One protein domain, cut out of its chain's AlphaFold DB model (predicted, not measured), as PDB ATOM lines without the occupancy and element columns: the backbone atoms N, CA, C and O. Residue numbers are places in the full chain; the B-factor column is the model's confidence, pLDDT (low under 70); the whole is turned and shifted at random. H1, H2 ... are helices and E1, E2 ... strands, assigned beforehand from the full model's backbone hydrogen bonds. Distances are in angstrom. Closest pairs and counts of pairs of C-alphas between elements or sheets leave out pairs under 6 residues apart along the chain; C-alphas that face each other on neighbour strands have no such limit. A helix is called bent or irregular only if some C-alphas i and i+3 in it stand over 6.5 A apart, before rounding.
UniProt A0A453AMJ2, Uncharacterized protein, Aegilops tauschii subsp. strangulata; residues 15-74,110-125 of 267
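What this domain is: This is residues 15 to 74 and 110 to 125 of the 267 residues of an uncharacterized protein of Aegilops tauschii subsp. strangulata (UniProt A0A453AMJ2). A long helix, H1, makes the spine of a loose, elongated body, with different parts packed at its two ends. Past residue 39 of H1 come the short helix H2 and then a hairpin of two short strands, E1 and E2; near the first residues of H1 the strand E3 packs on it, and the unnamed residues 61 to 74 run back from the hairpin toward that side. The printed part has 76 residues, with two named helices and three named strands in the order H1, H2, E1, E2, E3. E1 and E2 form an antiparallel sheet of two strands, E3 pairs with no named strand, and the class is mixed, helices and strands. The radius of gyration of the C-alphas is 15.7 A, and they span 47 by 29 by 23 A.

Where its parts are: H1 is residues 19 to 39, 30.9 A from C-alpha 19 at (-12.209, -5.602, 38.936) to C-alpha 39 at (-10.615, -19.407, 11.310). It is irregular: C-alphas 35 and 38 are 7.4 A apart, against about 5 A in a regular helix. H2 is residues 41 to 46, 10.1 A long. E1 is residues 47 to 50, 9.6 A, and E2 is residues 57 to 60, 10.1 A. E3 is residues 118 to 124, 19.4 A, ending with C-alpha 124 at (-20.468, -3.593, 27.976).

How they stand to each other: H1 and E3 have 9 pairs of C-alphas within 8 A, the closest those of His 21 and Cys 122 at 4.7 A. Residues 15 to 16 pair with residues 119 to 120 of E3, parallel. H1, with residues 33 to 37 alone, and H2 touch only at the corner by their tight link; their closest C-alphas, of Arg 37 and Leu 43, are 5.6 A apart. They run opposite ways at a shallow tilt of 33 degrees, only just short of steep. E1 and E2 are a hairpin, antiparallel at 140 degrees, with N 48 and O 59 at 2.8 A and N 59 and O 48 at 3.0 A within hydrogen-bond range. The closest C-alphas of H2 and E2, of Leu 46 and Leu 60, are 5.7 A apart. H1 and E1 are apart, and so are E2 and E3. In H1, 15 of 17 O i to N i+4 pairs are within hydrogen-bond range; in H2, 0 of 2, beside 3 of 3 O i to N i+3 pairs.

The domain as a whole: The two C-alphas farthest apart, of Ala 54 and Asp 115, are 49.6 A apart. Residues 75 to 109 are not printed, and C-alphas 74 and 110 stand 12.6 A apart across this cut, which falls in the link from E2 to E3. Of the links that are printed whole, H1 to H2 and H2 to E1 are tight and E1 to E2 is short. The mean pLDDT of the printed part is 84.6; residues 52 to 55 and 123 to 125 are under 70.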
ATOM      1  N   ALA A  15      -4.472   2.031  35.520       90.88
ATOM      2  CA  ALA A  15      -5.132   0.887  36.131       90.88
ATOM      3  C   ALA A  15      -6.559   0.764  35.615       90.88
ATOM      4  O   ALA A  15      -7.072   1.681  34.993       90.88
ATOM      5  N   PHE A  16      -7.220  -0.360  35.859       88.62
ATOM      6  CA  PHE A  16      -8.670  -0.427  35.681       88.62
ATOM      7  C   PHE A  16      -9.366   0.203  36.889       88.62
ATOM      8  O   PHE A  16      -8.875   0.063  38.010       88.62
ATOM      9  N   LYS A  17     -10.518   0.847  36.666       85.44
ATOM     10  CA  LYS A  17     -11.325   1.479  37.725       85.44
ATOM     11  C   LYS A  17     -11.630   0.518  38.875       85.44
ATOM     12  O   LYS A  17     -11.447   0.856  40.039       85.44
ATOM     13  N   ASP A  18     -12.042  -0.700  38.540       85.38
ATOM     14  CA  ASP A  18     -12.165  -1.811  39.480       85.38
ATOM     15  C   ASP A  18     -12.123  -3.161  38.742       85.38
ATOM     16  O   ASP A  18     -11.966  -3.240  37.519       85.38
ATOM     17  N   ASN A  19     -12.277  -4.255  39.488       89.19
ATOM     18  CA  ASN A  19     -12.209  -5.602  38.936       89.19
ATOM     19  C   ASN A  19     -13.381  -5.973  38.013       89.19
ATOM     20  O   ASN A  19     -13.232  -6.909  37.229       89.19
ATOM     21  N   SER A  20     -14.515  -5.272  38.079       84.94
ATOM     22  CA  SER A  20     -15.637  -5.505  37.166       84.94
ATOM     23  C   SER A  20     -15.295  -5.039  35.750       84.94
ATOM     24  O   SER A  20     -15.564  -5.764  34.792       84.94
ATOM     25  N   HIS A  21     -14.579  -3.919  35.624       86.19
ATOM     26  CA  HIS A  21     -14.080  -3.407  34.346       86.19
ATOM     27  C   HIS A  21     -13.000  -4.333  33.760       86.19
ATOM     28  O   HIS A  21     -12.993  -4.600  32.560       86.19
ATOM     29  N   VAL A  22     -12.138  -4.926  34.600       90.88
ATOM     30  CA  VAL A  22     -11.224  -5.994  34.145       90.88
ATOM     31  C   VAL A  22     -12.017  -7.203  33.636       90.88
ATOM     32  O   VAL A  22     -11.693  -7.766  32.593       90.88
ATOM     33  N   GLY A  23     -13.081  -7.592  34.345       86.62
ATOM     34  CA  GLY A  23     -13.959  -8.690  33.943       86.62
ATOM     35  C   GLY A  23     -14.633  -8.455  32.591       86.62
ATOM     36  O   GLY A  23     -14.661  -9.370  31.769       86.62
ATOM     37  N   ALA A  24     -15.112  -7.237  32.327       80.19
ATOM     38  CA  ALA A  24     -15.649  -6.839  31.026       80.19
ATOM     39  C   ALA A  24     -14.586  -6.944  29.920       80.19
ATOM     40  O   ALA A  24     -14.817  -7.589  28.896       80.19
ATOM     41  N   PHE A  25     -13.390  -6.404  30.173       84.88
ATOM     42  CA  PHE A  25     -12.265  -6.452  29.240       84.88
ATOM     43  C   PHE A  25     -11.877  -7.883  28.851       84.88
ATOM     44  O   PHE A  25     -11.767  -8.220  27.671       84.88
ATOM     45  N   ILE A  26     -11.709  -8.751  29.849       89.12
ATOM     46  CA  ILE A  26     -11.332 -10.149  29.630       89.12
ATOM     47  C   ILE A  26     -12.453 -10.914  28.925       89.12
ATOM     48  O   ILE A  26     -12.174 -11.739  28.057       89.12
ATOM     49  N   SER A  27     -13.713 -10.617  29.248       82.19
ATOM     50  CA  SER A  27     -14.874 -11.259  28.618       82.19
ATOM     51  C   SER A  27     -14.925 -10.979  27.110       82.19
ATOM     52  O   SER A  27     -15.206 -11.895  26.337       82.19
ATOM     53  N   GLU A  28     -14.600  -9.760  26.668       80.25
ATOM     54  CA  GLU A  28     -14.467  -9.448  25.235       80.25
ATOM     55  C   GLU A  28     -13.292 -10.171  24.583       80.25
ATOM     56  O   GLU A  28     -13.439 -10.701  23.486       80.25
ATOM     57  N   ILE A  29     -12.128 -10.226  25.239       85.94
ATOM     58  CA  ILE A  29     -10.981 -10.988  24.721       85.94
ATOM     59  C   ILE A  29     -11.387 -12.447  24.505       85.94
ATOM     60  O   ILE A  29     -11.163 -12.998  23.427       85.94
ATOM     61  N   CYS A  30     -12.036 -13.059  25.498       86.38
ATOM     62  CA  CYS A  30     -12.550 -14.420  25.400       86.38
ATOM     63  C   CYS A  30     -13.560 -14.570  24.250       86.38
ATOM     64  O   CYS A  30     -13.470 -15.530  23.487       86.38
ATOM     65  N   SER A  31     -14.475 -13.609  24.094       82.88
ATOM     66  CA  SER A  31     -15.458 -13.576  23.002       82.88
ATOM     67  C   SER A  31     -14.787 -13.517  21.625       82.88
ATOM     68  O   SER A  31     -15.119 -14.306  20.741       82.88
ATOM     69  N   ARG A  32     -13.782 -12.650  21.446       85.62
ATOM     70  CA  ARG A  32     -13.022 -12.527  20.190       85.62
ATOM     71  C   ARG A  32     -12.231 -13.785  19.865       85.62
ATOM     72  O   ARG A  32     -12.248 -14.219  18.717       85.62
ATOM     73  N   ILE A  33     -11.575 -14.384  20.862       89.12
ATOM     74  CA  ILE A  33     -10.862 -15.656  20.687       89.12
ATOM     75  C   ILE A  33     -11.843 -16.740  20.229       89.12
ATOM     76  O   ILE A  33     -11.567 -17.435  19.255       89.12
ATOM     77  N   ALA A  34     -13.007 -16.846  20.875       86.88
ATOM     78  CA  ALA A  34     -14.024 -17.823  20.503       86.88
ATOM     79  C   ALA A  34     -14.570 -17.589  19.088       86.88
ATOM     80  O   ALA A  34     -14.668 -18.536  18.309       86.88
ATOM     81  N   ALA A  35     -14.857 -16.337  18.727       85.12
ATOM     82  CA  ALA A  35     -15.352 -15.977  17.401       85.12
ATOM     83  C   ALA A  35     -14.343 -16.285  16.281       85.12
ATOM     84  O   ALA A  35     -14.742 -16.612  15.167       85.12
ATOM     85  N   GLN A  36     -13.043 -16.194  16.569       90.88
ATOM     86  CA  GLN A  36     -11.973 -16.439  15.597       90.88
ATOM     87  C   GLN A  36     -11.447 -17.878  15.615       90.88
ATOM     88  O   GLN A  36     -10.642 -18.231  14.755       90.88
ATOM     89  N   ARG A  37     -11.892 -18.718  16.559       91.69
ATOM     90  CA  ARG A  37     -11.354 -20.070  16.771       91.69
ATOM     91  C   ARG A  37     -11.392 -20.916  15.499       91.69
ATOM     92  O   ARG A  37     -10.375 -21.482  15.123       91.69
ATOM     93  N   ALA A  38     -12.529 -20.935  14.802       89.75
ATOM     94  CA  ALA A  38     -12.693 -21.729  13.581       89.75
ATOM     95  C   ALA A  38     -11.767 -21.278  12.434       89.75
ATOM     96  O   ALA A  38     -11.324 -22.099  11.640       89.75
ATOM     97  N   ALA A  39     -11.463 -19.978  12.356       93.75
ATOM     98  CA  ALA A  39     -10.615 -19.407  11.310       93.75
ATOM     99  C   ALA A  39      -9.115 -19.441  11.657       93.75
ATOM    100  O   ALA A  39      -8.277 -19.218  10.785       93.75
ATOM    101  N   ASN A  40      -8.758 -19.694  12.921       93.38
ATOM    102  CA  ASN A  40      -7.377 -19.685  13.386       93.38
ATOM    103  C   ASN A  40      -7.094 -20.874  14.322       93.38
ATOM    104  O   ASN A  40      -7.210 -20.734  15.544       93.38
ATOM    105  N   PRO A  41      -6.620 -22.010  13.772       90.88
ATOM    106  CA  PRO A  41      -6.300 -23.214  14.546       90.88
ATOM    107  C   PRO A  41      -5.256 -23.002  15.654       90.88
ATOM    108  O   PRO A  41      -5.175 -23.777  16.602       90.88
ATOM    109  N   ASN A  42      -4.444 -21.935  15.602       94.25
ATOM    110  CA  ASN A  42      -3.517 -21.646  16.703       94.25
ATOM    111  C   ASN A  42      -4.238 -21.265  18.002       94.25
ATOM    112  O   ASN A  42      -3.647 -21.410  19.074       94.25
ATOM    113  N   LEU A  43      -5.486 -20.792  17.926       93.62
ATOM    114  CA  LEU A  43      -6.280 -20.443  19.100       93.62
ATOM    115  C   LEU A  43      -6.729 -21.677  19.890       93.62
ATOM    116  O   LEU A  43      -6.995 -21.532  21.081       93.62
ATOM    117  N   ASP A  44      -6.710 -22.882  19.307       92.75
ATOM    118  CA  ASP A  44      -6.984 -24.129  20.040       92.75
ATOM    119  C   ASP A  44      -5.996 -24.361  21.189       92.75
ATOM    120  O   ASP A  44      -6.359 -24.916  22.221       92.75
ATOM    121  N   LYS A  45      -4.773 -23.822  21.086       94.25
ATOM    122  CA  LYS A  45      -3.770 -23.851  22.166       94.25
ATOM    123  C   LYS A  45      -4.219 -23.099  23.428       94.25
ATOM    124  O   LYS A  45      -3.586 -23.235  24.473       94.25
ATOM    125  N   LEU A  46      -5.261 -22.269  23.329       94.94
ATOM    126  CA  LEU A  46      -5.837 -21.515  24.444       94.94
ATOM    127  C   LEU A  46      -7.028 -22.242  25.093       94.94
ATOM    128  O   LEU A  46      -7.548 -21.769  26.108       94.94
ATOM    129  N   TYR A  47      -7.462 -23.370  24.533       93.88
ATOM    130  CA  TYR A  47      -8.552 -24.172  25.066       93.88
ATOM    131  C   TYR A  47      -8.023 -25.347  25.886       93.88
ATOM    132  O   TYR A  47      -6.948 -25.890  25.643       93.88
ATOM    133  N   ILE A  48      -8.797 -25.712  26.899       92.00
ATOM    134  CA  ILE A  48      -8.613 -26.905  27.710       92.00
ATOM    135  C   ILE A  48      -9.925 -27.681  27.721       92.00
ATOM    136  O   ILE A  48     -11.002 -27.107  27.896       92.00
ATOM    137  N   THR A  49      -9.822 -28.995  27.588       88.94
ATOM    138  CA  THR A  49     -10.964 -29.897  27.705       88.94
ATOM    139  C   THR A  49     -11.128 -30.294  29.165       88.94
ATOM    140  O   THR A  49     -10.170 -30.718  29.822       88.94
ATOM    141  N   LYS A  50     -12.333 -30.115  29.712       80.88
ATOM    142  CA  LYS A  50     -12.635 -30.491  31.093       80.88
ATOM    143  C   LYS A  50     -13.509 -31.738  31.117       80.88
ATOM    144  O   LYS A  50     -14.696 -31.660  30.805       80.88
ATOM    145  N   ASP A  51     -12.946 -32.844  31.599       72.00
ATOM    146  CA  ASP A  51     -13.723 -34.036  31.939       72.00
ATOM    147  C   ASP A  51     -14.665 -33.715  33.100       72.00
ATOM    148  O   ASP A  51     -14.258 -33.583  34.258       72.00
ATOM    149  N   SER A  52     -15.933 -33.510  32.762       65.12
ATOM    150  CA  SER A  52     -16.982 -33.123  33.710       65.12
ATOM    151  C   SER A  52     -17.923 -34.287  34.037       65.12
ATOM    152  O   SER A  52     -18.895 -34.085  34.757       65.12
ATOM    153  N   GLY A  53     -17.667 -35.487  33.504       64.25
ATOM    154  CA  GLY A  53     -18.569 -36.646  33.577       64.25
ATOM    155  C   GLY A  53     -19.752 -36.589  32.596       64.25
ATOM    156  O   GLY A  53     -20.396 -37.606  32.371       64.25
ATOM    157  N   ALA A  54     -20.009 -35.423  31.997       69.81
ATOM    158  CA  ALA A  54     -20.799 -35.236  30.778       69.81
ATOM    159  C   ALA A  54     -19.857 -35.077  29.568       69.81
ATOM    160  O   ALA A  54     -18.639 -35.031  29.760       69.81
ATOM    161  N   GLU A  55     -20.424 -34.958  28.360       68.12
ATOM    162  CA  GLU A  55     -19.678 -34.680  27.123       68.12
ATOM    163  C   GLU A  55     -18.573 -33.629  27.351       68.12
ATOM    164  O   GLU A  55     -18.824 -32.603  28.000       68.12
ATOM    165  N   PRO A  56     -17.345 -33.878  26.869       71.06
ATOM    166  CA  PRO A  56     -16.209 -33.000  27.099       71.06
ATOM    167  C   PRO A  56     -16.490 -31.593  26.559       71.06
ATOM    168  O   PRO A  56     -16.654 -31.381  25.360       71.06
ATOM    169  N   VAL A  57     -16.531 -30.610  27.463       79.25
ATOM    170  CA  VAL A  57     -16.705 -29.198  27.103       79.25
ATOM    171  C   VAL A  57     -15.339 -28.527  27.046       79.25
ATOM    172  O   VAL A  57     -14.627 -28.432  28.053       79.25
ATOM    173  N   ASP A  58     -15.001 -28.026  25.863       87.00
ATOM    174  CA  ASP A  58     -13.852 -27.156  25.661       87.00
ATOM    175  C   ASP A  58     -14.126 -25.762  26.224       87.00
ATOM    176  O   ASP A  58     -15.130 -25.116  25.917       87.00
ATOM    177  N   GLN A  59     -13.185 -25.256  27.009       89.69
ATOM    178  CA  GLN A  59     -13.241 -23.915  27.583       89.69
ATOM    179  C   GLN A  59     -11.870 -23.250  27.494       89.69
ATOM    180  O   GLN A  59     -10.845 -23.926  27.476       89.69
ATOM    181  N   LEU A  60     -11.826 -21.920  27.472       92.75
ATOM    182  CA  LEU A  60     -10.553 -21.203  27.552       92.75
ATOM    183  C   LEU A  60      -9.856 -21.493  28.888       92.75
ATOM    184  O   LEU A  60     -10.510 -21.636  29.921       92.75
ATOM    185  N   PHE A  61      -8.521 -21.508  28.904       93.12
ATOM    186  CA  PHE A  61      -7.757 -21.717  30.147       93.12
ATOM    187  C   PHE A  61      -7.879 -20.555  31.158       93.12
ATOM    188  O   PHE A  61      -7.348 -20.641  32.268       93.12
ATOM    189  N   VAL A  62      -8.537 -19.455  30.777       93.19
ATOM    190  CA  VAL A  62      -8.728 -18.250  31.592       93.19
ATOM    191  C   VAL A  62      -9.947 -18.417  32.504       93.19
ATOM    192  O   VAL A  62     -11.071 -18.557  32.032       93.19
ATOM    193  N   ASP A  63      -9.736 -18.350  33.820       92.69
ATOM    194  CA  ASP A  63     -10.821 -18.361  34.810       92.69
ATOM    195  C   ASP A  63     -11.462 -16.967  34.916       92.69
ATOM    196  O   ASP A  63     -10.947 -16.083  35.601       92.69
ATOM    197  N   THR A  64     -12.592 -16.761  34.239       89.00
ATOM    198  CA  THR A  64     -13.333 -15.487  34.252       89.00
ATOM    199  C   THR A  64     -14.130 -15.265  35.540       89.00
ATOM    200  O   THR A  64     -14.493 -14.131  35.857       89.00
ATOM    201  N   ALA A  65     -14.354 -16.306  36.351       87.69
ATOM    202  CA  ALA A  65     -15.148 -16.209  37.577       87.69
ATOM    203  C   ALA A  65     -14.421 -15.464  38.713       87.69
ATOM    204  O   ALA A  65     -15.002 -15.217  39.775       87.69
ATOM    205  N   VAL A  66     -13.146 -15.116  38.527       92.94
ATOM    206  CA  VAL A  66     -12.360 -14.343  39.498       92.94
ATOM    207  C   VAL A  66     -12.725 -12.856  39.521       92.94
ATOM    208  O   VAL A  66     -12.448 -12.178  40.509       92.94
ATOM    209  N   TYR A  67     -13.388 -12.337  38.488       88.00
ATOM    210  CA  TYR A  67     -13.776 -10.926  38.392       88.00
ATOM    211  C   TYR A  67     -15.126 -10.652  39.076       88.00
ATOM    212  O   TYR A  67     -16.037 -10.065  38.504       88.00
ATOM    213  N   SER A  68     -15.266 -11.114  40.323       83.56
ATOM    214  CA  SER A  68     -16.467 -10.945  41.150       83.56
ATOM    215  C   SER A  68     -16.255  -9.913  42.260       83.56
ATOM    216  O   SER A  68     -15.138  -9.738  42.750       83.56
ATOM    217  N   ARG A  69     -17.327  -9.265  42.729       81.56
ATOM    218  CA  ARG A  69     -17.254  -8.284  43.828       81.56
ATOM    219  C   ARG A  69     -16.539  -8.869  45.053       81.56
ATOM    220  O   ARG A  69     -16.847  -9.983  45.470       81.56
ATOM    221  N   ASN A  70     -15.601  -8.108  45.622       84.00
ATOM    222  CA  ASN A  70     -14.822  -8.477  46.813       84.00
ATOM    223  C   ASN A  70     -14.121  -9.849  46.707       84.00
ATOM    224  O   ASN A  70     -14.019 -10.579  47.694       84.00
ATOM    225  N   ARG A  71     -13.653 -10.230  45.508       89.69
ATOM    226  CA  ARG A  71     -12.949 -11.501  45.311       89.69
ATOM    227  C   ARG A  71     -11.664 -11.547  46.134       89.69
ATOM    228  O   ARG A  71     -10.767 -10.730  45.953       89.69
ATOM    229  N   CYS A  72     -11.519 -12.587  46.947       92.56
ATOM    230  CA  CYS A  72     -10.247 -12.891  47.587       92.56
ATOM    231  C   CYS A  72      -9.270 -13.501  46.572       92.56
ATOM    232  O   CYS A  72      -9.541 -14.553  45.986       92.56
ATOM    233  N   PHE A  73      -8.109 -12.868  46.412       95.56
ATOM    234  CA  PHE A  73      -6.965 -13.448  45.718       95.56
ATOM    235  C   PHE A  73      -5.955 -13.971  46.733       95.56
ATOM    236  O   PHE A  73      -5.663 -13.330  47.740       95.56
ATOM    237  N   ARG A  74      -5.424 -15.165  46.469       95.62
ATOM    238  CA  ARG A  74      -4.379 -15.757  47.305       95.62
ATOM    239  C   ARG A  74      -3.102 -14.925  47.187       95.62
ATOM    240  O   ARG A  74      -2.645 -14.693  46.070       95.62
ATOM    241  N   CYS A 110      -4.589  -4.753  44.360       87.94
ATOM    242  CA  CYS A 110      -5.230  -3.492  44.749       87.94
ATOM    243  C   CYS A 110      -4.224  -2.359  44.993       87.94
ATOM    244  O   CYS A 110      -4.634  -1.238  45.272       87.94
ATOM    245  N   ARG A 111      -2.915  -2.641  44.941       89.25
ATOM    246  CA  ARG A 111      -1.900  -1.590  45.013       89.25
ATOM    247  C   ARG A 111      -1.851  -0.905  43.658       89.25
ATOM    248  O   ARG A 111      -1.514  -1.566  42.679       89.25
ATOM    249  N   LEU A 112      -2.134   0.386  43.625       83.38
ATOM    250  CA  LEU A 112      -1.842   1.242  42.482       83.38
ATOM    251  C   LEU A 112      -0.462   1.874  42.668       83.38
ATOM    252  O   LEU A 112      -0.021   2.050  43.803       83.38
ATOM    253  N   ASP A 113       0.209   2.169  41.561       81.25
ATOM    254  CA  ASP A 113       1.457   2.929  41.590       81.25
ATOM    255  C   ASP A 113       1.129   4.400  41.906       81.25
ATOM    256  O   ASP A 113       0.063   4.892  41.526       81.25
ATOM    257  N   ASP A 114       2.016   5.100  42.616       79.12
ATOM    258  CA  ASP A 114       1.761   6.474  43.086       79.12
ATOM    259  C   ASP A 114       1.557   7.471  41.930       79.12
ATOM    260  O   ASP A 114       0.884   8.490  42.085       79.12
ATOM    261  N   ASP A 115       2.118   7.168  40.758       81.62
ATOM    262  CA  ASP A 115       2.001   7.950  39.527       81.62
ATOM    263  C   ASP A 115       0.862   7.480  38.606       81.62
ATOM    264  O   ASP A 115       0.771   7.923  37.459       81.62
ATOM    265  N   CYS A 116      -0.019   6.597  39.089       81.00
ATOM    266  CA  CYS A 116      -1.227   6.215  38.371       81.00
ATOM    267  C   CYS A 116      -2.143   7.431  38.241       81.00
ATOM    268  O   CYS A 116      -2.690   7.897  39.241       81.00
ATOM    269  N   ASP A 117      -2.328   7.932  37.022       82.31
ATOM    270  CA  ASP A 117      -3.165   9.094  36.713       82.31
ATOM    271  C   ASP A 117      -4.402   8.737  35.876       82.31
ATOM    272  O   ASP A 117      -5.279   9.584  35.696       82.31
ATOM    273  N   LYS A 118      -4.521   7.479  35.422       83.50
ATOM    274  CA  LYS A 118      -5.591   7.009  34.529       83.50
ATOM    275  C   LYS A 118      -6.268   5.733  35.017       83.50
ATOM    276  O   LYS A 118      -5.618   4.714  35.256       83.50
ATOM    277  N   LEU A 119      -7.596   5.769  35.076       81.69
ATOM    278  CA  LEU A 119      -8.455   4.629  35.370       81.69
ATOM    279  C   LEU A 119      -9.250   4.225  34.129       81.69
ATOM    280  O   LEU A 119     -10.151   4.936  33.697       81.69
ATOM    281  N   LEU A 120      -8.931   3.056  33.580       80.12
ATOM    282  CA  LEU A 120      -9.626   2.438  32.462       80.12
ATOM    283  C   LEU A 120     -11.000   1.947  32.897       80.12
ATOM    284  O   LEU A 120     -11.147   1.165  33.845       80.12
ATOM    285  N   ILE A 121     -11.993   2.356  32.125       77.19
ATOM    286  CA  ILE A 121     -13.383   1.966  32.260       77.19
ATOM    287  C   ILE A 121     -13.737   1.148  31.042       77.19
ATOM    288  O   ILE A 121     -13.658   1.598  29.904       77.19
ATOM    289  N   CYS A 122     -14.117  -0.086  31.311       70.50
ATOM    290  CA  CYS A 122     -14.609  -1.023  30.338       70.50
ATOM    291  C   CYS A 122     -16.068  -1.345  30.672       70.50
ATOM    292  O   CYS A 122     -16.333  -2.048  31.652       70.50
ATOM    293  N   LYS A 123     -17.006  -0.803  29.890       66.69
ATOM    294  CA  LYS A 123     -18.441  -1.105  30.003       66.69
ATOM    295  C   LYS A 123     -18.865  -1.956  28.804       66.69
ATOM    296  O   LYS A 123     -18.428  -1.711  27.679       66.69
ATOM    297  N   LEU A 124     -19.700  -2.968  29.053       53.50
ATOM    298  CA  LEU A 124     -20.468  -3.593  27.976       53.50
ATOM    299  C   LEU A 124     -21.631  -2.658  27.656       53.50
ATOM    300  O   LEU A 124     -22.448  -2.397  28.537       53.50
ATOM    301  N   ASP A 125     -21.685  -2.178  26.421       46.81
ATOM    302  CA  ASP A 125     -22.802  -1.381  25.930       46.81
ATOM    303  C   ASP A 125     -24.084  -2.237  25.888       46.81
ATOM    304  O   ASP A 125     -24.086  -3.350  25.349       46.81
TER     305      ASP A 125